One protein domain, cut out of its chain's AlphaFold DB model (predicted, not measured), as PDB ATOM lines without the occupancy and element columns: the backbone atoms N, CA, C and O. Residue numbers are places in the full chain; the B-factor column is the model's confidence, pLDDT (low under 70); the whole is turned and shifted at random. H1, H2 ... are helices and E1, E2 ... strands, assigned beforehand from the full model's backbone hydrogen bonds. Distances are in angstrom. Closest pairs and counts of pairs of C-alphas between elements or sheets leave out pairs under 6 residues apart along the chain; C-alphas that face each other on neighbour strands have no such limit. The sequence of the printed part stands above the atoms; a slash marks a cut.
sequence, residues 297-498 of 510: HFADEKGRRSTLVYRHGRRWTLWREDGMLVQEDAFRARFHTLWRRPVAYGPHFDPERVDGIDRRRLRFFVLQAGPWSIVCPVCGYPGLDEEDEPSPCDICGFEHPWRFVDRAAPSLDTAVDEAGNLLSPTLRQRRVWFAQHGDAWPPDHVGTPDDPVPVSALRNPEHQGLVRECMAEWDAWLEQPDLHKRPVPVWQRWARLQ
ATOM      1  N   HIS A 297     267.070 338.606 396.708       94.12
ATOM      2  CA  HIS A 297     267.836 338.530 395.471       94.12
ATOM      3  C   HIS A 297     266.939 338.534 394.234       94.12
ATOM      4  O   HIS A 297     265.867 337.924 394.216       94.12
ATOM      5  N   PHE A 298     267.412 339.199 393.184       91.19
ATOM      6  CA  PHE A 298     266.727 339.321 391.903       91.19
ATOM      7  C   PHE A 298     267.708 339.136 390.753       91.19
ATOM      8  O   PHE A 298     268.840 339.610 390.822       91.19
ATOM      9  N   ALA A 299     267.259 338.492 389.684       87.06
ATOM     10  CA  ALA A 299     267.965 338.419 388.418       87.06
ATOM     11  C   ALA A 299     267.272 339.285 387.364       87.06
ATOM     12  O   ALA A 299     266.037 339.365 387.336       87.06
ATOM     13  N   ASP A 300     268.072 339.920 386.513       80.31
ATOM     14  CA  ASP A 300     267.571 340.646 385.351       80.31
ATOM     15  C   ASP A 300     267.326 339.747 384.131       80.31
ATOM     16  O   ASP A 300     267.534 338.533 384.176       80.31
ATOM     17  N   GLU A 301     266.869 340.333 383.025       72.88
ATOM     18  CA  GLU A 301     266.640 339.623 381.761       72.88
ATOM     19  C   GLU A 301     267.890 338.986 381.145       72.88
ATOM     20  O   GLU A 301     267.756 338.095 380.312       72.88
ATOM     21  N   LYS A 302     269.086 339.416 381.562       73.00
ATOM     22  CA  LYS A 302     270.376 338.843 381.156       73.00
ATOM     23  C   LYS A 302     270.887 337.813 382.169       73.00
ATOM     24  O   LYS A 302     272.023 337.364 382.067       73.00
ATOM     25  N   GLY A 303     270.083 337.478 383.181       76.69
ATOM     26  CA  GLY A 303     270.445 336.566 384.263       76.69
ATOM     27  C   GLY A 303     271.370 337.169 385.324       76.69
ATOM     28  O   GLY A 303     271.724 336.463 386.271       76.69
ATOM     29  N   ARG A 304     271.732 338.457 385.218       81.56
ATOM     30  CA  ARG A 304     272.653 339.105 386.162       81.56
ATOM     31  C   ARG A 304     271.977 339.252 387.509       81.56
ATOM     32  O   ARG A 304     270.868 339.791 387.598       81.56
ATOM     33  N   ARG A 305     272.640 338.795 388.567       88.75
ATOM     34  CA  ARG A 305     272.066 338.777 389.913       88.75
ATOM     35  C   ARG A 305     272.322 340.088 390.636       88.75
ATOM     36  O   ARG A 305     273.339 340.762 390.470       88.75
ATOM     37  N   SER A 306     271.378 340.430 391.493       91.31
ATOM     38  CA  SER A 306     271.430 341.603 392.344       91.31
ATOM     39  C   SER A 306     270.758 341.337 393.680       91.31
ATOM     40  O   SER A 306     269.930 340.434 393.808       91.31
ATOM     41  N   THR A 307     271.120 342.137 394.672       94.38
ATOM     42  CA  THR A 307     270.575 342.073 396.023       94.38
ATOM     43  C   THR A 307     269.925 343.395 396.361       94.38
ATOM     44  O   THR A 307     270.522 344.454 396.175       94.38
ATOM     45  N   LEU A 308     268.699 343.343 396.866       94.56
ATOM     46  CA  LEU A 308     267.996 344.524 397.334       94.56
ATOM     47  C   LEU A 308     268.672 345.066 398.591       94.56
ATOM     48  O   LEU A 308     268.721 344.393 399.613       94.56
ATOM     49  N   VAL A 309     269.171 346.294 398.515       94.62
ATOM     50  CA  VAL A 309     269.804 346.996 399.638       94.62
ATOM     51  C   VAL A 309     268.788 347.875 400.353       94.62
ATOM     52  O   VAL A 309     268.723 347.910 401.579       94.62
ATOM     53  N   TYR A 310     267.972 348.587 399.582       91.50
ATOM     54  CA  TYR A 310     266.991 349.528 400.105       91.50
ATOM     55  C   TYR A 310     265.792 349.614 399.162       91.50
ATOM     56  O   TYR A 310     265.941 349.476 397.950       91.50
ATOM     57  N   ARG A 311     264.596 349.859 399.704       89.31
ATOM     58  CA  ARG A 311     263.397 350.130 398.903       89.31
ATOM     59  C   ARG A 311     262.597 351.281 399.490       89.31
ATOM     60  O   ARG A 311     262.429 351.366 400.704       89.31
ATOM     61  N   HIS A 312     262.028 352.087 398.608       85.19
ATOM     62  CA  HIS A 312     261.012 353.072 398.926       85.19
ATOM     63  C   HIS A 312     259.863 352.939 397.926       85.19
ATOM     64  O   HIS A 312     259.956 353.388 396.781       85.19
ATOM     65  N   GLY A 313     258.795 352.255 398.341       83.44
ATOM     66  CA  GLY A 313     257.704 351.869 397.447       83.44
ATOM     67  C   GLY A 313     258.233 351.089 396.240       83.44
ATOM     68  O   GLY A 313     258.799 350.001 396.381       83.44
ATOM     69  N   ARG A 314     258.076 351.676 395.053       81.12
ATOM     70  CA  ARG A 314     258.547 351.122 393.779       81.12
ATOM     71  C   ARG A 314     260.027 351.365 393.501       81.12
ATOM     72  O   ARG A 314     260.583 350.678 392.660       81.12
ATOM     73  N   ARG A 315     260.670 352.328 394.164       82.31
ATOM     74  CA  ARG A 315     262.075 352.682 393.919       82.31
ATOM     75  C   ARG A 315     262.980 351.765 394.724       82.31
ATOM     76  O   ARG A 315     262.945 351.770 395.954       82.31
ATOM     77  N   TRP A 316     263.753 350.944 394.035       87.12
ATOM     78  CA  TRP A 316     264.608 349.917 394.608       87.12
ATOM     79  C   TRP A 316     266.063 350.279 394.393       87.12
ATOM     80  O   TRP A 316     266.454 350.726 393.325       87.12
ATOM     81  N   THR A 317     266.865 350.078 395.426       89.81
ATOM     82  CA  THR A 317     268.316 350.201 395.379       89.81
ATOM     83  C   THR A 317     268.900 348.800 395.393       89.81
ATOM     84  O   THR A 317     268.722 348.067 396.369       89.81
ATOM     85  N   LEU A 318     269.561 348.421 394.308       90.12
ATOM     86  CA  LEU A 318     270.078 347.082 394.065       90.12
ATOM     87  C   LEU A 318     271.608 347.107 394.042       90.12
ATOM     88  O   LEU A 318     272.215 347.977 393.421       90.12
ATOM     89  N   TRP A 319     272.227 346.131 394.697       92.25
ATOM     90  CA  TRP A 319     273.648 345.827 394.581       92.25
ATOM     91  C   TRP A 319     273.840 344.698 393.579       92.25
ATOM     92  O   TRP A 319     273.365 343.586 393.808       92.25
ATOM     93  N   ARG A 320     274.495 344.981 392.458       87.62
ATOM     94  CA  ARG A 320     274.671 344.028 391.362       87.62
ATOM     95  C   ARG A 320     275.935 343.193 391.547       87.62
ATOM     96  O   ARG A 320     276.869 343.587 392.238       87.62
ATOM     97  N   GLU A 321     275.964 342.024 390.917       87.38
ATOM     98  CA  GLU A 321     277.105 341.098 390.970       87.38
ATOM     99  C   GLU A 321     278.415 341.683 390.418       87.38
ATOM    100  O   GLU A 321     279.490 341.257 390.827       87.38
ATOM    101  N   ASP A 322     278.335 342.695 389.549       82.00
ATOM    102  CA  ASP A 322     279.489 343.447 389.037       82.00
ATOM    103  C   ASP A 322     280.047 344.474 390.041       82.00
ATOM    104  O   ASP A 322     281.040 345.147 389.753       82.00
ATOM    105  N   GLY A 323     279.444 344.573 391.230       83.06
ATOM    106  CA  GLY A 323     279.869 345.455 392.313       83.06
ATOM    107  C   GLY A 323     279.349 346.884 392.194       83.06
ATOM    108  O   GLY A 323     279.874 347.765 392.866       83.06
ATOM    109  N   MET A 324     278.353 347.134 391.339       85.44
ATOM    110  CA  MET A 324     277.737 348.450 391.201       85.44
ATOM    111  C   MET A 324     276.417 348.545 391.968       85.44
ATOM    112  O   MET A 324     275.544 347.676 391.880       85.44
ATOM    113  N   LEU A 325     276.228 349.675 392.646       87.94
ATOM    114  CA  LEU A 325     274.943 350.054 393.224       87.94
ATOM    115  C   LEU A 325     274.076 350.781 392.180       87.94
ATOM    116  O   LEU A 325     274.547 351.686 391.491       87.94
ATOM    117  N   VAL A 326     272.809 350.410 392.030       84.00
ATOM    118  CA  VAL A 326     271.871 351.055 391.093       84.00
ATOM    119  C   VAL A 326     270.553 351.362 391.783       84.00
ATOM    120  O   VAL A 326     270.157 350.641 392.696       84.00
ATOM    121  N   GLN A 327     269.876 352.428 391.356       82.38
ATOM    122  CA  GLN A 327     268.504 352.706 391.767       82.38
ATOM    123  C   GLN A 327     267.583 352.589 390.556       82.38
ATOM    124  O   GLN A 327     267.812 353.234 389.538       82.38
ATOM    125  N   GLU A 328     266.546 351.773 390.676       79.38
ATOM    126  CA  GLU A 328     265.644 351.407 389.585       79.38
ATOM    127  C   GLU A 328     264.199 351.347 390.103       79.38
ATOM    128  O   GLU A 328     263.978 351.300 391.314       79.38
ATOM    129  N   ASP A 329     263.191 351.379 389.226       78.94
ATOM    130  CA  ASP A 329     261.818 351.051 389.630       78.94
ATOM    131  C   ASP A 329     261.595 349.533 389.523       78.94
ATOM    132  O   ASP A 329     262.111 348.875 388.624       78.94
ATOM    133  N   ALA A 330     260.837 348.982 390.472       78.12
ATOM    134  CA  ALA A 330     260.544 347.557 390.619       78.12
ATOM    135  C   ALA A 330     260.053 346.902 389.322       78.12
ATOM    136  O   ALA A 330     260.314 345.723 389.093       78.12
ATOM    137  N   PHE A 331     259.356 347.681 388.492       74.62
ATOM    138  CA  PHE A 331     258.814 347.251 387.214       74.62
ATOM    139  C   PHE A 331     259.456 347.987 386.021       74.62
ATOM    140  O   PHE A 331     259.469 347.448 384.917       74.62
ATOM    141  N   ARG A 332     259.982 349.210 386.210       64.88
ATOM    142  CA  ARG A 332     260.316 350.145 385.117       64.88
ATOM    143  C   ARG A 332     261.754 350.702 385.193       64.88
ATOM    144  O   ARG A 332     262.204 351.168 386.229       64.88
ATOM    145  N   ALA A 333     262.436 350.807 384.059       51.38
ATOM    146  CA  ALA A 333     263.268 351.978 383.754       51.38
ATOM    147  C   ALA A 333     262.452 352.803 382.742       51.38
ATOM    148  O   ALA A 333     261.778 352.197 381.916       51.38
ATOM    149  N   ARG A 334     262.337 354.136 382.847       49.34
ATOM    150  CA  ARG A 334     261.224 354.928 382.242       49.34
ATOM    151  C   ARG A 334     260.815 354.498 380.815       49.34
ATOM    152  O   ARG A 334     259.617 354.407 380.555       49.34
ATOM    153  N   PHE A 335     261.745 354.159 379.923       45.22
ATOM    154  CA  PHE A 335     261.429 353.733 378.550       45.22
ATOM    155  C   PHE A 335     261.620 352.232 378.270       45.22
ATOM    156  O   PHE A 335     261.196 351.761 377.216       45.22
ATOM    157  N   HIS A 336     262.177 351.456 379.205       53.19
ATOM    158  CA  HIS A 336     262.428 350.025 379.029       53.19
ATOM    159  C   HIS A 336     261.923 349.195 380.212       53.19
ATOM    160  O   HIS A 336     262.215 349.447 381.382       53.19
ATOM    161  N   THR A 337     261.151 348.164 379.892       60.59
ATOM    162  CA  THR A 337     260.653 347.206 380.873       60.59
ATOM    163  C   THR A 337     261.775 346.226 381.214       60.59
ATOM    164  O   THR A 337     262.294 345.559 380.319       60.59
ATOM    165  N   LEU A 338     262.167 346.152 382.491       66.56
ATOM    166  CA  LEU A 338     263.216 345.245 382.968       66.56
ATOM    167  C   LEU A 338     262.584 344.050 383.673       66.56
ATOM    168  O   LEU A 338     261.693 344.205 384.515       66.56
ATOM    169  N   TRP A 339     263.063 342.851 383.347       76.31
ATOM    170  CA  TRP A 339     262.621 341.667 384.071       76.31
ATOM    171  C   TRP A 339     263.315 341.666 385.428       76.31
ATOM    172  O   TRP A 339     264.523 341.848 385.519       76.31
ATOM    173  N   ARG A 340     262.566 341.487 386.512       82.38
ATOM    174  CA  ARG A 340     263.125 341.328 387.857       82.38
ATOM    175  C   ARG A 340     262.604 340.018 388.404       82.38
ATOM    176  O   ARG A 340     261.560 339.963 389.041       82.38
ATOM    177  N   ARG A 341     263.293 338.928 388.086       86.69
ATOM    178  CA  ARG A 341     262.919 337.599 388.565       86.69
ATOM    179  C   ARG A 341     263.463 337.427 389.983       86.69
ATOM    180  O   ARG A 341     264.676 337.525 390.148       86.69
ATOM    181  N   PRO A 342     262.638 337.156 391.004       90.81
ATOM    182  CA  PRO A 342     263.163 336.846 392.325       90.81
ATOM    183  C   PRO A 342     263.884 335.492 392.264       90.81
ATOM    184  O   PRO A 342     263.436 334.581 391.564       90.81
ATOM    185  N   VAL A 343     265.013 335.369 392.962       91.50
ATOM    186  CA  VAL A 343     265.875 334.173 392.950       91.50
ATOM    187  C   VAL A 343     266.334 333.814 394.362       91.50
ATOM    188  O   VAL A 343     266.321 334.659 395.255       91.50
ATOM    189  N   ALA A 344     266.724 332.557 394.578       91.12
ATOM    190  CA  ALA A 344     267.165 332.076 395.891       91.12
ATOM    191  C   ALA A 344     268.452 332.753 396.383       91.12
ATOM    192  O   ALA A 344     268.574 333.040 397.572       91.12
ATOM    193  N   TYR A 345     269.392 333.018 395.471       90.81
ATOM    194  CA  TYR A 345     270.740 333.481 395.798       90.81
ATOM    195  C   TYR A 345     271.206 334.596 394.863       90.81
ATOM    196  O   TYR A 345     270.865 334.630 393.680       90.81
ATOM    197  N   GLY A 346     272.047 335.479 395.392       91.12
ATOM    198  CA  GLY A 346     272.649 336.598 394.678       91.12
ATOM    199  C   GLY A 346     273.921 337.087 395.374       91.12
ATOM    200  O   GLY A 346     274.410 336.430 396.297       91.12
ATOM    201  N   PRO A 347     274.490 338.221 394.937       91.88
ATOM    202  CA  PRO A 347     275.702 338.761 395.544       91.88
ATOM    203  C   PRO A 347     275.467 339.138 397.013       91.88
ATOM    204  O   PRO A 347     274.445 339.728 397.362       91.88
ATOM    205  N   HIS A 348     276.419 338.848 397.897       90.25
ATOM    206  CA  HIS A 348     276.344 339.335 399.273       90.25
ATOM    207  C   HIS A 348     276.665 340.835 399.311       90.25
ATOM    208  O   HIS A 348     277.733 341.251 398.861       90.25
ATOM    209  N   PHE A 349     275.736 341.644 399.827       92.25
ATOM    210  CA  PHE A 349     275.965 343.071 400.027       92.25
ATOM    211  C   PHE A 349     276.690 343.300 401.355       92.25
ATOM    212  O   PHE A 349     276.111 343.099 402.420       92.25
ATOM    213  N   ASP A 350     277.946 343.735 401.268       89.19
ATOM    214  CA  ASP A 350     278.781 344.113 402.408       89.19
ATOM    215  C   ASP A 350     279.041 345.631 402.352       89.19
ATOM    216  O   ASP A 350     279.835 346.069 401.511       89.19
ATOM    217  N   PRO A 351     278.387 346.444 403.211       86.12
ATOM    218  CA  PRO A 351     278.547 347.899 403.237       86.12
ATOM    219  C   PRO A 351     280.002 348.365 403.372       86.12
ATOM    220  O   PRO A 351     280.362 349.414 402.834       86.12
ATOM    221  N   GLU A 352     280.849 347.586 404.050       86.94
ATOM    222  CA  GLU A 352     282.252 347.939 404.291       86.94
ATOM    223  C   GLU A 352     283.108 347.807 403.026       86.94
ATOM    224  O   GLU A 352     284.119 348.495 402.878       86.94
ATOM    225  N   ARG A 353     282.680 346.967 402.075       84.25
ATOM    226  CA  ARG A 353     283.355 346.750 400.783       84.25
ATOM    227  C   ARG A 353     282.881 347.689 399.679       84.25
ATOM    228  O   ARG A 353     283.430 347.648 398.579       84.25
ATOM    229  N   VAL A 354     281.871 348.514 399.946       86.06
ATOM    230  CA  VAL A 354     281.355 349.483 398.975       86.06
ATOM    231  C   VAL A 354     282.362 350.621 398.810       86.06
ATOM    232  O   VAL A 354     282.792 351.223 399.801       86.06
ATOM    233  N   ASP A 355     282.719 350.921 397.556       88.00
ATOM    234  CA  ASP A 355     283.623 352.022 397.224       88.00
ATOM    235  C   ASP A 355     283.050 353.389 397.659       88.00
ATOM    236  O   ASP A 355     281.862 353.533 397.960       88.00
ATOM    237  N   GLY A 356     283.901 354.417 397.731       89.12
ATOM    238  CA  GLY A 356     283.479 355.742 398.198       89.12
ATOM    239  C   GLY A 356     282.369 356.375 397.346       89.12
ATOM    240  O   GLY A 356     281.510 357.074 397.886       89.12
ATOM    241  N   ILE A 357     282.346 356.094 396.038       91.62
ATOM    242  CA  ILE A 357     281.329 356.595 395.107       91.62
ATOM    243  C   ILE A 357     279.986 355.937 395.420       91.62
ATOM    244  O   ILE A 357     279.003 356.633 395.659       91.62
ATOM    245  N   ASP A 358     279.924 354.611 395.480       90.75
ATOM    246  CA  ASP A 358     278.691 353.870 395.731       90.75
ATOM    247  C   ASP A 358     278.204 354.021 397.179       90.75
ATOM    248  O   ASP A 358     276.993 354.028 397.417       90.75
ATOM    249  N   ARG A 359     279.105 354.259 398.140       91.50
ATOM    250  CA  ARG A 359     278.747 354.620 399.520       91.50
ATOM    251  C   ARG A 359     278.019 355.960 399.562       91.50
ATOM    252  O   ARG A 359     276.974 356.071 400.206       91.50
ATOM    253  N   ARG A 360     278.530 356.958 398.833       91.44
ATOM    254  CA  ARG A 360     277.873 358.260 398.667       91.44
ATOM    255  C   ARG A 360     276.521 358.104 397.968       91.44
ATOM    256  O   ARG A 360     275.508 358.599 398.463       91.44
ATOM    257  N   ARG A 361     276.478 357.334 396.874       90.25
ATOM    258  CA  ARG A 361     275.242 357.060 396.119       90.25
ATOM    259  C   ARG A 361     274.170 356.422 396.982       90.25
ATOM    260  O   ARG A 361     273.038 356.889 396.967       90.25
ATOM    261  N   LEU A 362     274.523 355.411 397.775       90.75
ATOM    262  CA  LEU A 362     273.592 354.770 398.698       90.75
ATOM    263  C   LEU A 362     272.970 355.781 399.665       90.75
ATOM    264  O   LEU A 362     271.753 355.779 399.844       90.75
ATOM    265  N   ARG A 363     273.774 356.677 400.253       91.31
ATOM    266  CA  ARG A 363     273.266 357.714 401.167       91.31
ATOM    267  C   ARG A 363     272.278 358.641 400.457       91.31
ATOM    268  O   ARG A 363     271.191 358.868 400.981       91.31
ATOM    269  N   PHE A 364     272.590 359.093 399.244       89.50
ATOM    270  CA  PHE A 364     271.672 359.925 398.462       89.50
ATOM    271  C   PHE A 364     270.391 359.205 398.035       89.50
ATOM    272  O   PHE A 364     269.319 359.807 398.087       89.50
ATOM    273  N   PHE A 365     270.470 357.929 397.653       87.44
ATOM    274  CA  PHE A 365     269.293 357.134 397.301       87.44
ATOM    275  C   PHE A 365     268.361 356.918 398.493       87.44
ATOM    276  O   PHE A 365     267.145 357.003 398.328       87.44
ATOM    277  N   VAL A 366     268.917 356.681 399.685       88.06
ATOM    278  CA  VAL A 366     268.143 356.557 400.929       88.06
ATOM    279  C   VAL A 366     267.473 357.883 401.299       88.06
ATOM    280  O   VAL A 366     266.322 357.884 401.723       88.06
ATOM    281  N   LEU A 367     268.170 359.008 401.112       87.75
ATOM    282  CA  LEU A 367     267.661 360.348 401.428       87.75
ATOM    283  C   LEU A 367     266.732 360.938 400.356       87.75
ATOM    284  O   LEU A 367     266.115 361.967 400.612       87.75
ATOM    285  N   GLN A 368     266.653 360.335 399.164       82.31
ATOM    286  CA  GLN A 368     265.931 360.886 398.004       82.31
ATOM    287  C   GLN A 368     266.354 362.331 397.675       82.31
ATOM    288  O   GLN A 368     265.538 363.213 397.409       82.31
ATOM    289  N   ALA A 369     267.663 362.587 397.720       77.94
ATOM    290  CA  ALA A 369     268.212 363.945 397.709       77.94
ATOM    291  C   ALA A 369     268.144 364.678 396.353       77.94
ATOM    292  O   ALA A 369     268.410 365.874 396.307       77.94
ATOM    293  N   GLY A 370     267.804 363.993 395.256       68.12
ATOM    294  CA  GLY A 370     267.657 364.600 393.926       68.12
ATOM    295  C   GLY A 370     266.185 364.755 393.529       68.12
ATOM    296  O   GLY A 370     265.378 363.922 393.948       68.12
ATOM    297  N   PRO A 371     265.818 365.750 392.697       58.16
ATOM    298  CA  PRO A 371     264.443 365.919 392.200       58.16
ATOM    299  C   PRO A 371     263.904 364.644 391.527       58.16
ATOM    300  O   PRO A 371     262.729 364.316 391.650       58.16
ATOM    301  N   TRP A 372     264.807 363.850 390.945       62.50
ATOM    302  CA  TRP A 372     264.505 362.578 390.281       62.50
ATOM    303  C   TRP A 372     265.204 361.374 390.927       62.50
ATOM    304  O   TRP A 372     265.245 360.285 390.358       62.50
ATOM    305  N   SER A 373     265.796 361.567 392.114       63.50
ATOM    306  CA  SER A 373     266.649 360.579 392.799       63.50
ATOM    307  C   SER A 373     267.790 360.009 391.930       63.50
ATOM    308  O   SER A 373     268.287 358.914 392.186       63.50
ATOM    309  N   ILE A 374     268.224 360.745 390.904       75.00
ATOM    310  CA  ILE A 374     269.343 360.364 390.037       75.00
ATOM    311  C   ILE A 374     270.638 360.692 390.753       75.00
ATOM    312  O   ILE A 374     270.831 361.823 391.199       75.00
ATOM    313  N   VAL A 375     271.547 359.725 390.808       84.81
ATOM    314  CA  VAL A 375     272.886 359.930 391.352       84.81
ATOM    315  C   VAL A 375     273.907 359.399 390.360       84.81
ATOM    316  O   VAL A 375     273.862 358.221 389.988       84.81
ATOM    317  N   CYS A 376     274.813 360.279 389.928       87.31
ATOM    318  CA  CYS A 376     275.778 360.007 388.873       87.31
ATOM    319  C   CYS A 376     276.583 358.732 389.185       87.31
ATOM    320  O   CYS A 376     277.172 358.635 390.267       87.31
ATOM    321  N   PRO A 377     276.657 357.756 388.263       86.50
ATOM    322  CA  PRO A 377     277.387 356.515 388.504       86.50
ATOM    323  C   PRO A 377     278.912 356.684 388.455       86.50
ATOM    324  O   PRO A 377     279.612 355.734 388.798       86.50
ATOM    325  N   VAL A 378     279.422 357.855 388.043       90.19
ATOM    326  CA  VAL A 378     280.859 358.180 388.006       90.19
ATOM    327  C   VAL A 378     281.312 358.900 389.274       90.19
ATOM    328  O   VAL A 378     282.213 358.410 389.943       90.19
ATOM    329  N   CYS A 379     280.703 360.037 389.629       91.00
ATOM    330  CA  CYS A 379     281.150 360.837 390.779       91.00
ATOM    331  C   CYS A 379     280.363 360.581 392.073       91.00
ATOM    332  O   CYS A 379     280.815 360.932 393.162       91.00
ATOM    333  N   GLY A 380     279.183 359.967 391.978       90.50
ATOM    334  CA  GLY A 380     278.351 359.620 393.127       90.50
ATOM    335  C   GLY A 380     277.559 360.766 393.755       90.50
ATOM    336  O   GLY A 380     276.993 360.570 394.826       90.50
ATOM    337  N   TYR A 381     277.491 361.926 393.106       89.75
ATOM    338  CA  TYR A 381     276.665 363.065 393.520       89.75
ATOM    339  C   TYR A 381     275.345 363.121 392.737       89.75
ATOM    340  O   TYR A 381     275.269 362.568 391.630       89.75
ATOM    341  N   PRO A 382     274.286 363.723 393.310       83.38
ATOM    342  CA  PRO A 382     272.991 363.795 392.656       83.38
ATOM    343  C   PRO A 382     273.058 364.647 391.388       83.38
ATOM    344  O   PRO A 382     273.906 365.529 391.262       83.38
ATOM    345  N   GLY A 383     272.143 364.382 390.455       76.56
ATOM    346  CA  GLY A 383     271.836 365.359 389.412       76.56
ATOM    347  C   GLY A 383     271.374 366.664 390.064       76.56
ATOM    348  O   GLY A 383     270.551 366.627 390.983       76.56
ATOM    349  N   LEU A 384     271.950 367.783 389.627       70.62
ATOM    350  CA  LEU A 384     271.682 369.124 390.162       70.62
ATOM    351  C   LEU A 384     270.793 369.953 389.227       70.62
ATOM    352  O   LEU A 384     270.505 371.113 389.516       70.62
ATOM    353  N   ASP A 385     270.394 369.348 388.113       65.50
ATOM    354  CA  ASP A 385     269.501 369.932 387.135       65.50
ATOM    355  C   ASP A 385     268.043 369.614 387.493       65.50
ATOM    356  O   ASP A 385     267.711 368.513 387.953       65.50
ATOM    357  N   GLU A 386     267.194 370.619 387.331       59.16
ATOM    358  CA  GLU A 386     265.750 370.553 387.551       59.16
ATOM    359  C   GLU A 386     264.982 370.481 386.221       59.16
ATOM    360  O   GLU A 386     263.782 370.206 386.239       59.16
ATOM    361  N   GLU A 387     265.659 370.687 385.086       58.28
ATOM    362  CA  GLU A 387     265.070 370.657 383.751       58.28
ATOM    363  C   GLU A 387     264.897 369.220 383.224       58.28
ATOM    364  O   GLU A 387     265.626 368.295 383.583       58.28
ATOM    365  N   ASP A 388     263.896 369.026 382.358       53.84
ATOM    366  CA  ASP A 388     263.615 367.745 381.691       53.84
ATOM    367  C   ASP A 388     264.613 367.434 380.551       53.84
ATOM    368  O   ASP A 388     264.556 366.351 379.954       53.84
ATOM    369  N   GLU A 389     265.519 368.364 380.220       58.22
ATOM    370  CA  GLU A 389     266.506 368.199 379.154       58.22
ATOM    371  C   GLU A 389     267.765 367.450 379.628       58.22
ATOM    372  O   GLU A 389     268.213 367.580 380.767       58.22
ATOM    373  N   PRO A 390     268.366 366.612 378.765       57.16
ATOM    374  CA  PRO A 390     269.432 365.716 379.177       57.16
ATOM    375  C   PRO A 390     270.770 366.459 379.319       57.16
ATOM    376  O   PRO A 390     271.609 366.413 378.418       57.16
ATOM    377  N   SER A 391     271.019 367.058 380.482       67.56
ATOM    378  CA  SER A 391     272.299 367.690 380.805       67.56
ATOM    379  C   SER A 391     273.373 366.681 381.253       67.56
ATOM    380  O   SER A 391     273.081 365.621 381.831       67.56
ATOM    381  N   PRO A 392     274.655 366.951 380.963       78.19
ATOM    382  CA  PRO A 392     275.782 366.236 381.551       78.19
ATOM    383  C   PRO A 392     275.878 366.468 383.063       78.19
ATOM    384  O   PRO A 392     275.342 367.426 383.603       78.19
ATOM    385  N   CYS A 393     276.596 365.601 383.773       83.12
ATOM    386  CA  CYS A 393     276.838 365.807 385.197       83.12
ATOM    387  C   CYS A 393     277.673 367.075 385.436       83.12
ATOM    388  O   CYS A 393     278.845 367.098 385.071       83.12
ATOM    389  N   ASP A 394     277.130 368.054 386.158       80.31
ATOM    390  CA  ASP A 394     277.813 369.319 386.483       80.31
ATOM    391  C   ASP A 394     279.127 369.174 387.268       80.31
ATOM    392  O   ASP A 394     279.920 370.109 387.357       80.31
ATOM    393  N   ILE A 395     279.352 368.011 387.886       87.44
ATOM    394  CA  ILE A 395     280.538 367.754 388.710       87.44
ATOM    395  C   ILE A 395     281.655 367.117 387.891       87.44
ATOM    396  O   ILE A 395     282.776 367.606 387.903       87.44
ATOM    397  N   CYS A 396     281.370 366.015 387.195       88.19
ATOM    398  CA  CYS A 396     282.407 365.251 386.493       88.19
ATOM    399  C   CYS A 396     282.316 365.333 384.967       88.19
ATOM    400  O   CYS A 396     283.161 364.770 384.280       88.19
ATOM    401  N   GLY A 397     281.284 365.979 384.423       83.12
ATOM    402  CA  GLY A 397     281.037 366.053 382.985       83.12
ATOM    403  C   GLY A 397     280.639 364.727 382.345       83.12
ATOM    404  O   GLY A 397     280.669 364.611 381.122       83.12
ATOM    405  N   PHE A 398     280.301 363.709 383.145       84.25
ATOM    406  CA  PHE A 398     279.797 362.446 382.621       84.25
ATOM    407  C   PHE A 398     278.486 362.681 381.878       84.25
ATOM    408  O   PHE A 398     277.563 363.297 382.416       84.25
ATOM    409  N   GLU A 399     278.424 362.189 380.649       74.75
ATOM    410  CA  GLU A 399     277.281 362.388 379.775       74.75
ATOM    411  C   GLU A 399     276.007 361.771 380.361       74.75
ATOM    412  O   GLU A 399     275.982 360.632 380.831       74.75
ATOM    413  N   HIS A 400     274.945 362.572 380.326       66.25
ATOM    414  CA  HIS A 400     273.564 362.170 380.539       66.25
ATOM    415  C   HIS A 400     273.310 361.186 381.707       66.25
ATOM    416  O   HIS A 400     272.801 360.085 381.474       66.25
ATOM    417  N   PRO A 401     273.542 361.569 382.982       56.16
ATOM    418  CA  PRO A 401     273.067 360.799 384.139       56.16
ATOM    419  C   PRO A 401     271.567 360.466 384.046       56.16
ATOM    420  O   PRO A 401     271.120 359.414 384.501       56.16
ATOM    421  N   TRP A 402     270.809 361.346 383.388       53.38
ATOM    422  CA  TRP A 402     269.402 361.206 383.028       53.38
ATOM    423  C   TRP A 402     269.081 360.004 382.140       53.38
ATOM    424  O   TRP A 402     268.041 359.382 382.336       53.38
ATOM    425  N   ARG A 403     269.988 359.573 381.249       54.75
ATOM    426  CA  ARG A 403     269.797 358.326 380.481       54.75
ATOM    427  C   ARG A 403     269.688 357.103 381.398       54.75
ATOM    428  O   ARG A 403     269.127 356.099 380.974       54.75
ATOM    429  N   PHE A 404     270.148 357.181 382.651       56.28
ATOM    430  CA  PHE A 404     269.983 356.109 383.642       56.28
ATOM    431  C   PHE A 404     268.673 356.171 384.440       56.28
ATOM    432  O   PHE A 404     268.384 355.264 385.215       56.28
ATOM    433  N   VAL A 405     267.849 357.204 384.241       52.97
ATOM    434  CA  VAL A 405     266.417 357.163 384.608       52.97
ATOM    435  C   VAL A 405     265.675 356.178 383.703       52.97
ATOM    436  O   VAL A 405     264.707 355.521 384.099       52.97
ATOM    437  N   ASP A 406     266.173 356.084 382.475       50.00
ATOM    438  CA  ASP A 406     265.491 355.532 381.320       50.00
ATOM    439  C   ASP A 406     266.028 354.159 380.926       50.00
ATOM    440  O   ASP A 406     265.274 353.335 380.405       50.00
ATOM    441  N   ARG A 407     267.306 353.904 381.222       57.19
ATOM    442  CA  ARG A 407     268.048 352.669 380.959       57.19
ATOM    443  C   ARG A 407     268.749 352.196 382.227       57.19
ATOM    444  O   ARG A 407     269.178 353.002 383.047       57.19
ATOM    445  N   ALA A 408     268.926 350.886 382.373       61.66
ATOM    446  CA  ALA A 408     269.816 350.372 383.408       61.66
ATOM    447  C   ALA A 408     271.234 350.921 383.174       61.66
ATOM    448  O   ALA A 408     271.709 350.951 382.036       61.66
ATOM    449  N   ALA A 409     271.927 351.337 384.238       68.44
ATOM    450  CA  ALA A 409     273.333 351.709 384.120       68.44
ATOM    451  C   ALA A 409     274.136 350.540 383.514       68.44
ATOM    452  O   ALA A 409     273.947 349.388 383.944       68.44
ATOM    453  N   PRO A 410     275.009 350.797 382.515       74.75
ATOM    454  CA  PRO A 410     275.863 349.762 381.961       74.75
ATOM    455  C   PRO A 410     276.701 349.169 383.089       74.75
ATOM    456  O   PRO A 410     276.983 349.830 384.091       74.75
ATOM    457  N   SER A 411     277.080 347.904 382.938       79.44
ATOM    458  CA  SER A 411     278.019 347.312 383.886       79.44
ATOM    459  C   SER A 411     279.328 348.094 383.868       79.44
ATOM    460  O   SER A 411     279.688 348.705 382.858       79.44
ATOM    461  N   LEU A 412     280.051 348.058 384.988       85.31
ATOM    462  CA  LEU A 412     281.308 348.794 385.152       85.31
ATOM    463  C   LEU A 412     282.289 348.544 383.993       85.31
ATOM    464  O   LEU A 412     282.953 349.470 383.533       85.31
ATOM    465  N   ASP A 413     282.320 347.312 383.491       87.12
ATOM    466  CA  ASP A 413     283.250 346.852 382.460       87.12
ATOM    467  C   ASP A 413     282.608 346.688 381.074       87.12
ATOM    468  O   ASP A 413     283.209 346.100 380.176       87.12
ATOM    469  N   THR A 414     281.384 347.188 380.869       84.25
ATOM    470  CA  THR A 414     280.751 347.150 379.548       84.25
ATOM    471  C   THR A 414     281.573 347.975 378.551       84.25
ATOM    472  O   THR A 414     281.724 349.183 378.716       84.25
ATOM    473  N   ALA A 415     282.082 347.305 377.514       84.50
ATOM    474  CA  ALA A 415     282.930 347.898 376.479       84.50
ATOM    475  C   ALA A 415     282.183 348.244 375.182       84.50
ATOM    476  O   ALA A 415     282.771 348.864 374.301       84.50
ATOM    477  N   VAL A 416     280.913 347.846 375.043       79.81
ATOM    478  CA  VAL A 416     280.064 348.173 373.889       79.81
ATOM    479  C   VAL A 416     278.652 348.558 374.316       79.81
ATOM    480  O   VAL A 416     278.151 348.050 375.319       79.81
ATOM    481  N   ASP A 417     278.010 349.451 373.571       76.38
ATOM    482  CA  ASP A 417     276.620 349.838 373.796       76.38
ATOM    483  C   ASP A 417     275.632 348.788 373.251       76.38
ATOM    484  O   ASP A 417     276.011 347.726 372.753       76.38
ATOM    485  N   GLU A 418     274.333 349.075 373.359       67.25
ATOM    486  CA  GLU A 418     273.262 348.197 372.866       67.25
ATOM    487  C   GLU A 418     273.265 348.026 371.335       67.25
ATOM    488  O   GLU A 418     272.725 347.041 370.839       67.25
ATOM    489  N   ALA A 419     273.880 348.954 370.595       70.69
ATOM    490  CA  ALA A 419     274.038 348.900 369.143       70.69
ATOM    491  C   ALA A 419     275.364 348.236 368.714       70.69
ATOM    492  O   ALA A 419     275.610 348.070 367.520       70.69
ATOM    493  N   GLY A 420     276.206 347.830 369.671       75.69
ATOM    494  CA  GLY A 420     277.509 347.220 369.422       75.69
ATOM    495  C   GLY A 420     278.646 348.221 369.191       75.69
ATOM    496  O   GLY A 420     279.747 347.802 368.836       75.69
ATOM    497  N   ASN A 421     278.422 349.521 369.404       79.81
ATOM    498  CA  ASN A 421     279.473 350.532 369.298       79.81
ATOM    499  C   ASN A 421     280.376 350.489 370.528       79.81
ATOM    500  O   ASN A 421     279.899 350.273 371.639       79.81
ATOM    501  N   LEU A 422     281.671 350.749 370.353       79.94
ATOM    502  CA  LEU A 422     282.628 350.771 371.458       79.94
ATOM    503  C   LEU A 422     282.307 351.889 372.462       79.94
ATOM    504  O   LEU A 422     282.331 353.071 372.127       79.94
ATOM    505  N   LEU A 423     282.098 351.506 373.720       75.56
ATOM    506  CA  LEU A 423     282.078 352.399 374.871       75.56
ATOM    507  C   LEU A 423     283.512 352.566 375.366       75.56
ATOM    508  O   LEU A 423     283.965 351.858 376.267       75.56
ATOM    509  N   SER A 424     284.242 353.489 374.740       77.88
ATOM    510  CA  SER A 424     285.549 353.917 375.225       77.88
ATOM    511  C   SER A 424     285.473 355.379 375.659       77.88
ATOM    512  O   SER A 424     285.293 356.252 374.812       77.88
ATOM    513  N   PRO A 425     285.638 355.671 376.952       83.31
ATOM    514  CA  PRO A 425     286.023 354.719 377.988       83.31
ATOM    515  C   PRO A 425     284.881 354.004 378.737       83.31
ATOM    516  O   PRO A 425     283.761 354.518 378.814       83.31
ATOM    517  N   THR A 426     285.193 352.868 379.384       88.38
ATOM    518  CA  THR A 426     284.234 352.128 380.228       88.38
ATOM    519  C   THR A 426     283.900 352.882 381.517       88.38
ATOM    520  O   THR A 426     284.663 353.729 381.992       88.38
ATOM    521  N   LEU A 427     282.769 352.541 382.144       87.69
ATOM    522  CA  LEU A 427     282.316 353.193 383.376       87.69
ATOM    523  C   LEU A 427     283.313 353.021 384.537       87.69
ATOM    524  O   LEU A 427     283.549 353.973 385.283       87.69
ATOM    525  N   ARG A 428     283.952 351.847 384.668       90.12
ATOM    526  CA  ARG A 428     285.015 351.610 385.658       90.12
ATOM    527  C   ARG A 428     286.161 352.584 385.461       90.12
ATOM    528  O   ARG A 428     286.626 353.189 386.423       90.12
ATOM    529  N   GLN A 429     286.612 352.734 384.221       90.75
ATOM    530  CA  GLN A 429     287.725 353.616 383.943       90.75
ATOM    531  C   GLN A 429     287.329 355.083 384.203       90.75
ATOM    532  O   GLN A 429     288.096 355.809 384.831       90.75
ATOM    533  N   ARG A 430     286.087 355.486 383.874       89.62
ATOM    534  CA  ARG A 430     285.542 356.819 384.207       89.62
ATOM    535  C   ARG A 430     285.574 357.129 385.699       89.62
ATOM    536  O   ARG A 430     285.977 358.225 386.081       89.62
ATOM    537  N   ARG A 431     285.221 356.161 386.550       91.06
ATOM    538  CA  ARG A 431     285.359 356.290 388.013       91.06
ATOM    539  C   ARG A 431     286.814 356.488 388.441       91.06
ATOM    540  O   ARG A 431     287.086 357.324 389.300       91.06
ATOM    541  N   VAL A 432     287.742 355.735 387.844       91.19
ATOM    542  CA  VAL A 432     289.180 355.854 388.133       91.19
ATOM    543  C   VAL A 432     289.700 357.243 387.763       91.19
ATOM    544  O   VAL A 432     290.402 357.847 388.572       91.19
ATOM    545  N   TRP A 433     289.329 357.791 386.602       89.56
ATOM    546  CA  TRP A 433     289.768 359.143 386.236       89.56
ATOM    547  C   TRP A 433     289.153 360.217 387.110       89.56
ATOM    548  O   TRP A 433     289.886 361.107 387.525       89.56
ATOM    549  N   PHE A 434     287.873 360.100 387.470       91.19
ATOM    550  CA  PHE A 434     287.263 361.046 388.400       91.19
ATOM    551  C   PHE A 434     288.010 361.073 389.735       91.19
ATOM    552  O   PHE A 434     288.333 362.146 390.238       91.19
ATOM    553  N   ALA A 435     288.370 359.904 390.271       89.06
ATOM    554  CA  ALA A 435     289.149 359.812 391.501       89.06
ATOM    555  C   ALA A 435     290.552 360.443 391.388       89.06
ATOM    556  O   ALA A 435     291.096 360.897 392.391       89.06
ATOM    557  N   GLN A 436     291.143 360.467 390.190       87.06
ATOM    558  CA  GLN A 436     292.493 360.986 389.949       87.06
ATOM    559  C   GLN A 436     292.522 362.474 389.558       87.06
ATOM    560  O   GLN A 436     293.457 363.177 389.934       87.06
ATOM    561  N   HIS A 437     291.524 362.951 388.810       84.25
ATOM    562  CA  HIS A 437     291.562 364.250 388.123       84.25
ATOM    563  C   HIS A 437     290.346 365.143 388.409       84.25
ATOM    564  O   HIS A 437     290.386 366.328 388.089       84.25
ATOM    565  N   GLY A 438     289.277 364.615 389.012       84.25
ATOM    566  CA  GLY A 438     288.043 365.365 389.272       84.25
ATOM    567  C   GLY A 438     287.095 365.486 388.074       84.25
ATOM    568  O   GLY A 438     286.055 366.126 388.197       84.25
ATOM    569  N   ASP A 439     287.397 364.846 386.939       87.25
ATOM    570  CA  ASP A 439     286.522 364.767 385.763       87.25
ATOM    571  C   ASP A 439     286.423 363.328 385.212       87.25
ATOM    572  O   ASP A 439     287.187 362.441 385.592       87.25
ATOM    573  N   ALA A 440     285.419 363.059 384.375       86.38
ATOM    574  CA  ALA A 440     285.122 361.725 383.846       86.38
ATOM    575  C   ALA A 440     285.953 361.335 382.605       86.38
ATOM    576  O   ALA A 440     285.632 360.321 381.969       86.38
ATOM    577  N   TRP A 441     286.964 362.124 382.227       84.81
ATOM    578  CA  TRP A 441     287.704 362.003 380.972       84.81
ATOM    579  C   TRP A 441     289.207 361.782 381.216       84.81
ATOM    580  O   TRP A 441     289.768 362.274 382.196       84.81
ATOM    581  N   PRO A 442     289.908 361.046 380.336       80.94
ATOM    582  CA  PRO A 442     291.344 360.857 380.490       80.94
ATOM    583  C   PRO A 442     292.105 362.179 380.256       80.94
ATOM    584  O   PRO A 442     291.618 363.040 379.514       80.94
ATOM    585  N   PRO A 443     293.286 362.386 380.871       74.00
ATOM    586  CA  PRO A 443     293.993 363.677 380.857       74.00
ATOM    587  C   PRO A 443     294.330 364.215 379.463       74.00
ATOM    588  O   PRO A 443     294.378 365.424 379.257       74.00
ATOM    589  N   ASP A 444     294.546 363.317 378.508       76.81
ATOM    590  CA  ASP A 444     294.874 363.585 377.110       76.81
ATOM    591  C   ASP A 444     293.643 363.705 376.199       76.81
ATOM    592  O   ASP A 444     293.793 363.970 375.008       76.81
ATOM    593  N   HIS A 445     292.426 363.563 376.742       76.81
ATOM    594  CA  HIS A 445     291.194 363.775 375.986       76.81
ATOM    595  C   HIS A 445     291.107 365.229 375.516       76.81
ATOM    596  O   HIS A 445     290.933 366.153 376.319       76.81
ATOM    597  N   VAL A 446     291.252 365.422 374.206       70.62
ATOM    598  CA  VAL A 446     291.038 366.702 373.535       70.62
ATOM    599  C   VAL A 446     289.573 366.733 373.142       70.62
ATOM    600  O   VAL A 446     289.165 365.993 372.249       70.62
ATOM    601  N   GLY A 447     288.783 367.546 373.845       66.38
ATOM    602  CA  GLY A 447     287.346 367.579 373.611       66.38
ATOM    603  C   GLY A 447     287.008 367.898 372.156       66.38
ATOM    604  O   GLY A 447     287.652 368.751 371.538       66.38
ATOM    605  N   THR A 448     286.028 367.194 371.601       61.84
ATOM    606  CA  THR A 448     285.560 367.419 370.228       61.84
ATOM    607  C   THR A 448     284.382 368.400 370.207       61.84
ATOM    608  O   THR A 448     283.751 368.611 371.243       61.84
ATOM    609  N   PRO A 449     284.052 369.029 369.061       59.72
ATOM    610  CA  PRO A 449     282.843 369.854 368.941       59.72
ATOM    611  C   PRO A 449     281.545 369.097 369.253       59.72
ATOM    612  O   PRO A 449     280.552 369.725 369.605       59.72
ATOM    613  N   ASP A 450     281.577 367.768 369.132       58.59
ATOM    614  CA  ASP A 450     280.456 366.873 369.415       58.59
ATOM    615  C   ASP A 450     280.434 366.404 370.883       58.59
ATOM    616  O   ASP A 450     279.510 365.697 371.292       58.59
ATOM    617  N   ASP A 451     281.429 366.784 371.696       62.41
ATOM    618  CA  ASP A 451     281.431 366.452 373.117       62.41
ATOM    619  C   ASP A 451     280.302 367.217 373.828       62.41
ATOM    620  O   ASP A 451     280.212 368.443 373.723       62.41
ATOM    621  N   PRO A 452     279.478 366.533 374.641       59.62
ATOM    622  CA  PRO A 452     278.327 367.155 375.290       59.62
ATOM    623  C   PRO A 452     278.720 368.199 376.350       59.62
ATOM    624  O   PRO A 452     277.897 369.027 376.731       59.62
ATOM    625  N   VAL A 453     279.974 368.185 376.821       64.44
ATOM    626  CA  VAL A 453     280.574 369.267 377.616       64.44
ATOM    627  C   VAL A 453     281.936 369.608 377.025       64.44
ATOM    628  O   VAL A 453     282.762 368.703 376.882       64.44
ATOM    629  N   PRO A 454     282.251 370.894 376.787       68.50
ATOM    630  CA  PRO A 454     283.611 371.297 376.472       68.50
ATOM    631  C   PRO A 454     284.548 370.898 377.618       68.50
ATOM    632  O   PRO A 454     284.514 371.469 378.708       68.50
ATOM    633  N   VAL A 455     285.419 369.922 377.376       70.62
ATOM    634  CA  VAL A 455     286.398 369.413 378.358       70.62
ATOM    635  C   VAL A 455     287.296 370.539 378.886       70.62
ATOM    636  O   VAL A 455     287.717 370.530 380.042       70.62
ATOM    637  N   SER A 456     287.532 371.565 378.063       71.75
ATOM    638  CA  SER A 456     288.229 372.795 378.444       71.75
ATOM    639  C   SER A 456     287.518 373.580 379.555       71.75
ATOM    640  O   SER A 456     288.191 374.150 380.411       71.75
ATOM    641  N   ALA A 457     286.182 373.589 379.576       71.38
ATOM    642  CA  ALA A 457     285.392 374.231 380.624       71.38
ATOM    643  C   ALA A 457     285.443 373.424 381.926       71.38
ATOM    644  O   ALA A 457     285.682 374.001 382.984       71.38
ATOM    645  N   LEU A 458     285.330 372.090 381.848       73.38
ATOM    646  CA  LEU A 458     285.478 371.217 383.019       73.38
ATOM    647  C   LEU A 458     286.839 371.398 383.683       73.38
ATOM    648  O   LEU A 458     286.915 371.431 384.904       73.38
ATOM    649  N   ARG A 459     287.906 371.550 382.894       80.75
ATOM    650  CA  ARG A 459     289.283 371.703 383.387       80.75
ATOM    651  C   ARG A 459     289.682 373.148 383.686       80.75
ATOM    652  O   ARG A 459     290.822 373.389 384.080       80.75
ATOM    653  N   ASN A 460     288.769 374.108 383.534       84.19
ATOM    654  CA  ASN A 460     289.023 375.489 383.925       84.19
ATOM    655  C   ASN A 460     289.276 375.550 385.452       84.19
ATOM    656  O   ASN A 460     288.455 375.038 386.219       84.19
ATOM    657  N   PRO A 461     290.378 376.169 385.925       88.12
ATOM    658  CA  PRO A 461     290.698 376.243 387.353       88.12
ATOM    659  C   PRO A 461     289.607 376.883 388.221       88.12
ATOM    660  O   PRO A 461     289.390 376.429 389.345       88.12
ATOM    661  N   GLU A 462     288.918 377.906 387.710       87.50
ATOM    662  CA  GLU A 462     287.818 378.581 388.410       87.50
ATOM    663  C   GLU A 462     286.611 377.649 388.530       87.50
ATOM    664  O   GLU A 462     286.076 377.467 389.623       87.50
ATOM    665  N   HIS A 463     286.243 376.974 387.436       84.56
ATOM    666  CA  HIS A 463     285.169 375.981 387.431       84.56
ATOM    667  C   HIS A 463     285.472 374.827 388.399       84.56
ATOM    668  O   HIS A 463     284.640 374.456 389.223       84.56
ATOM    669  N   GLN A 464     286.702 374.307 388.381       87.06
ATOM    670  CA  GLN A 464     287.169 373.278 389.315       87.06
ATOM    671  C   GLN A 464     287.140 373.739 390.779       87.06
ATOM    672  O   GLN A 464     286.910 372.929 391.678       87.06
ATOM    673  N   GLY A 465     287.360 375.032 391.036       89.94
ATOM    674  CA  GLY A 465     287.146 375.639 392.349       89.94
ATOM    675  C   GLY A 465     285.703 375.467 392.821       89.94
ATOM    676  O   GLY A 465     285.472 374.892 393.884       89.94
ATOM    677  N   LEU A 466     284.740 375.855 391.984       90.00
ATOM    678  CA  LEU A 466     283.309 375.738 392.287       90.00
ATOM    679  C   LEU A 466     282.844 374.295 392.451       90.00
ATOM    680  O   LEU A 466     282.031 374.010 393.329       90.00
ATOM    681  N   VAL A 467     283.349 373.380 391.620       89.62
ATOM    682  CA  VAL A 467     283.040 371.949 391.732       89.62
ATOM    683  C   VAL A 467     283.503 371.418 393.089       89.62
ATOM    684  O   VAL A 467     282.733 370.745 393.771       89.62
ATOM    685  N   ARG A 468     284.724 371.756 393.533       92.19
ATOM    686  CA  ARG A 468     285.235 371.354 394.856       92.19
ATOM    687  C   ARG A 468     284.417 371.928 396.007       92.19
ATOM    688  O   ARG A 468     284.120 371.192 396.945       92.19
ATOM    689  N   GLU A 469     284.031 373.199 395.929       92.44
ATOM    690  CA  GLU A 469     283.147 373.823 396.922       92.44
ATOM    691  C   GLU A 469     281.786 373.120 396.981       92.44
ATOM    692  O   GLU A 469     281.323 372.755 398.058       92.44
ATOM    693  N   CYS A 470     281.177 372.853 395.823       90.75
ATOM    694  CA  CYS A 470     279.897 372.155 395.732       90.75
ATOM    695  C   CYS A 470     279.980 370.728 396.296       90.75
ATOM    696  O   CYS A 470     279.112 370.319 397.065       90.75
ATOM    697  N   MET A 471     281.036 369.977 395.964       92.81
ATOM    698  CA  MET A 471     281.273 368.637 396.514       92.81
ATOM    699  C   MET A 471     281.415 368.663 398.038       92.81
ATOM    700  O   MET A 471     280.793 367.845 398.713       92.81
ATOM    701  N   ALA A 472     282.178 369.617 398.579       94.00
ATOM    702  CA  ALA A 472     282.361 369.768 400.019       94.00
ATOM    703  C   ALA A 472     281.048 370.117 400.737       94.00
ATOM    704  O   ALA A 472     280.759 369.559 401.793       94.00
ATOM    705  N   GLU A 473     280.223 370.992 400.155       92.94
ATOM    706  CA  GLU A 473     278.889 371.292 400.683       92.94
ATOM    707  C   GLU A 473     277.972 370.070 400.667       92.94
ATOM    708  O   GLU A 473     277.251 369.836 401.633       92.94
ATOM    709  N   TRP A 474     278.003 369.271 399.599       92.44
ATOM    710  CA  TRP A 474     277.242 368.026 399.523       92.44
ATOM    711  C   TRP A 474     277.701 366.990 400.542       92.44
ATOM    712  O   TRP A 474     276.857 366.350 401.169       92.44
ATOM    713  N   ASP A 475     279.009 366.822 400.722       93.75
ATOM    714  CA  ASP A 475     279.547 365.891 401.711       93.75
ATOM    715  C   ASP A 475     279.187 366.350 403.141       93.75
ATOM    716  O   ASP A 475     278.718 365.536 403.933       93.75
ATOM    717  N   ALA A 476     279.264 367.653 403.446       93.75
ATOM    718  CA  ALA A 476     278.796 368.208 404.722       93.75
ATOM    719  C   ALA A 476     277.274 368.051 404.910       93.75
ATOM    720  O   ALA A 476     276.797 367.690 405.987       93.75
ATOM    721  N   TRP A 477     276.492 368.266 403.850       93.50
ATOM    722  CA  TRP A 477     275.045 368.059 403.865       93.50
ATOM    723  C   TRP A 477     274.682 366.586 404.110       93.50
ATOM    724  O   TRP A 477     273.724 366.298 404.819       93.50
ATOM    725  N   LEU A 478     275.459 365.628 403.596       91.50
ATOM    726  CA  LEU A 478     275.252 364.198 403.857       91.50
ATOM    727  C   LEU A 478     275.474 363.798 405.325       91.50
ATOM    728  O   LEU A 478     274.947 362.767 405.763       91.50
ATOM    729  N   GLU A 479     276.254 364.573 406.078       91.69
ATOM    730  CA  GLU A 479     276.424 364.389 407.522       91.69
ATOM    731  C   GLU A 479     275.211 364.914 408.302       91.69
ATOM    732  O   GLU A 479     274.790 364.285 409.275       91.69
ATOM    733  N   GLN A 480     274.628 366.034 407.859       92.19
ATOM    734  CA  GLN A 480     273.483 366.699 408.494       92.19
ATOM    735  C   GLN A 480     272.443 367.141 407.445       92.19
ATOM    736  O   GLN A 480     272.378 368.322 407.093       92.19
ATOM    737  N   PRO A 481     271.621 366.208 406.926       90.69
ATOM    738  CA  PRO A 481     270.764 366.494 405.781       90.69
ATOM    739  C   PRO A 481     269.576 367.392 406.144       90.69
ATOM    740  O   PRO A 481     268.759 367.048 406.998       90.69
ATOM    741  N   ASP A 482     269.436 368.504 405.419       88.56
ATOM    742  CA  ASP A 482     268.231 369.343 405.377       88.56
ATOM    743  C   ASP A 482     267.634 369.295 403.963       88.56
ATOM    744  O   ASP A 482     268.154 369.904 403.023       88.56
ATOM    745  N   LEU A 483     266.532 368.558 403.796       81.69
ATOM    746  CA  LEU A 483     265.881 368.372 402.493       81.69
ATOM    747  C   LEU A 483     265.330 369.677 401.896       81.69
ATOM    748  O   LEU A 483     265.136 369.733 400.683       81.69
ATOM    749  N   HIS A 484     265.113 370.714 402.712       83.44
ATOM    750  CA  HIS A 484     264.648 372.028 402.262       83.44
ATOM    751  C   HIS A 484     265.792 372.964 401.857       83.44
ATOM    752  O   HIS A 484     265.544 374.003 401.247       83.44
ATOM    753  N   LYS A 485     267.038 372.614 402.191       84.88
ATOM    754  CA  LYS A 485     268.234 373.413 401.909       84.88
ATOM    755  C   LYS A 485     269.318 372.543 401.289       84.88
ATOM    756  O   LYS A 485     270.315 372.204 401.923       84.88
ATOM    757  N   ARG A 486     269.100 372.166 400.030       83.75
ATOM    758  CA  ARG A 486     270.097 371.441 399.234       83.75
ATOM    759  C   ARG A 486     271.219 372.394 398.790       83.75
ATOM    760  O   ARG A 486     270.946 373.579 398.582       83.75
ATOM    761  N   PRO A 487     272.461 371.902 398.630       87.06
ATOM    762  CA  PRO A 487     273.554 372.689 398.068       87.06
ATOM    763  C   PRO A 487     273.215 373.282 396.698       87.06
ATOM    764  O   PRO A 487     272.536 372.661 395.881       87.06
ATOM    765  N   VAL A 488     273.723 374.488 396.437       84.50
ATOM    766  CA  VAL A 488     273.470 375.212 395.180       84.50
ATOM    767  C   VAL A 488     274.202 374.522 394.015       84.50
ATOM    768  O   VAL A 488     275.406 374.275 394.159       84.50
ATOM    769  N   PRO A 489     273.550 374.266 392.863       82.00
ATOM    770  CA  PRO A 489     274.185 373.662 391.688       82.00
ATOM    771  C   PRO A 489     275.414 374.420 391.170       82.00
ATOM    772  O   PRO A 489     275.472 375.650 391.251       82.00
ATOM    773  N   VAL A 490     276.387 373.705 390.590       82.69
ATOM    774  CA  VAL A 490     277.619 374.313 390.041       82.69
ATOM    775  C   VAL A 490     277.295 375.293 388.912       82.69
ATOM    776  O   VAL A 490     277.830 376.402 388.905       82.69
ATOM    777  N   TRP A 491     276.370 374.944 388.011       78.12
ATOM    778  CA  TRP A 491     275.988 375.793 386.877       78.12
ATOM    779  C   TRP A 491     275.433 377.157 387.320       78.12
ATOM    780  O   TRP A 491     275.787 378.183 386.741       78.12
ATOM    781  N   GLN A 492     274.651 377.209 388.409       82.88
ATOM    782  CA  GLN A 492     274.145 378.473 388.964       82.88
ATOM    783  C   GLN A 492     275.279 379.352 389.497       82.88
ATOM    784  O   GLN A 492     275.251 380.574 389.340       82.88
ATOM    785  N   ARG A 493     276.288 378.744 390.133       84.69
ATOM    786  CA  ARG A 493     277.472 379.464 390.629       84.69
ATOM    787  C   ARG A 493     278.303 380.000 389.468       84.69
ATOM    788  O   ARG A 493     278.714 381.159 389.495       84.69
ATOM    789  N   TRP A 494     278.501 379.177 388.440       80.94
ATOM    790  CA  TRP A 494     279.249 379.537 387.241       80.94
ATOM    791  C   TRP A 494     278.581 380.687 386.479       80.94
ATOM    792  O   TRP A 494     279.240 381.679 386.176       80.94
ATOM    793  N   ALA A 495     277.260 380.631 386.283       79.88
ATOM    794  CA  ALA A 495     276.495 381.709 385.658       79.88
ATOM    795  C   ALA A 495     276.624 383.039 386.423       79.88
ATOM    796  O   ALA A 495     276.813 384.092 385.816       79.88
ATOM    797  N   ARG A 496     276.587 383.011 387.766       82.56
ATOM    798  CA  ARG A 496     276.809 384.214 388.592       82.56
ATOM    799  C   ARG A 496     278.208 384.796 388.398       82.56
ATOM    800  O   ARG A 496     278.344 386.012 388.334       82.56
ATOM    801  N   LEU A 497     279.235 383.957 388.290       77.56
ATOM    802  CA  LEU A 497     280.609 384.413 388.062       77.56
ATOM    803  C   LEU A 497     280.806 384.998 386.663       77.56
ATOM    804  O   LEU A 497     281.401 386.066 386.540       77.56
ATOM    805  N   GLN A 498     280.241 384.370 385.631       76.19
ATOM    806  CA  GLN A 498     280.275 384.902 384.267       76.19
ATOM    807  C   GLN A 498     279.533 386.244 384.158       76.19
ATOM    808  O   GLN A 498     280.036 387.176 383.531       76.19
TER     809      GLN A 498
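What this domain is: This is residues 297 to 498 of the 510 residues of an uncharacterized protein of Rhodocyclaceae bacterium (UniProt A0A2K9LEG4). A small, strongly twisted sheet of five strands makes one end of the domain, and a helical hairpin of H5 and H6 makes the other. Between them lie H1, packed along E4 and E3, and long loop stretches such as residues 368 to 402, with H3 to one side. The printed part has 202 residues, with five named strands followed by six named helices; the sheet's order is E4 E3 E2 E1 E5, antiparallel throughout. The class is mixed, helices and strands, with under half of the residues in named elements. The whole is compact, with a radius of gyration of the C-alphas of 16.9 A and spans of 54 by 42 by 32 A.

How they stand to each other: E1, residues 297 to 299, and E2, residues 305 to 312, form a hairpin, with N 306 and O 298 at 2.8 A, within hydrogen-bond range. E2 bends by 63 degrees at residue 309. E3, residues 315 to 320, makes a hairpin with E2, with N 317 and O 310 at 2.8 A. E4, residues 325 to 329, makes a hairpin with E3, with N 328 and O 316 at 2.8 A. E1 to E4 are a meander, each strand the antiparallel neighbour of the one before. E5, residues 341 to 343, is the antiparallel neighbour of E1, with N 299 and O 341 at 2.8 A; E4 and E5 are the edge strands. H1, residues 356 to 367, is on the sheet as a second layer, making two layers, at a height over the sheet of 9.7 A. It lies over E4 and E3 and runs along the strands, at 15 degrees to E3 on the local plane; its closest C-alphas to E4 are those of Asp 358 and Leu 325, 5.9 A apart. H2, residues 403 to 406, only grazes the sheet with residues 404 to 406. H3, residues 427 to 437, touches no helix. H4, residues 455 to 458, is close to but not clearly touching H5, residues 461 to 479; the closest C-alphas, of Leu 458 and Gln 464, are 6.8 A apart. H6, residues 490 to 498, forms a helical hairpin with H5: they touch through residues 463 to 470 of H5 alone, at a steep tilt of 38 degrees, opposite ways, closest at the C-alphas of Val 467 and Val 490, 6.2 A. H1 and H5 are close but not clearly touching, with the C-alphas of Arg 363 and Leu 478 7.3 A apart. In H1, H3, H5 and H6 every O i to N i+4 pair is within hydrogen-bond range; H2 and H4 are too short for one.

Where its parts are: E1 begins at C-alpha 297, (267.836, 338.530, 395.471). From first to last C-alpha E2 measures 20.2 A, E3 15.5 A, H1 16.8 A, H3 15.2 A and H5 27.4 A. H5 begins at C-alpha 461, (290.698, 376.243, 387.353), and H6 ends at C-alpha 498, (280.275, 384.902, 384.267).

The domain as a whole: The two C-alphas farthest apart, of Ala 344 and Gln 498, are 55.7 A apart. The printed part has no cut. The links E4 to E5, E5 to H1, H1 to H2, H2 to H3 and H3 to H4 are long. The mean pLDDT of the printed part is 80.5; it is under 70 at 37 residues, among them 332 to 338, 385 to 391, 400 to 409 and 447 to 454.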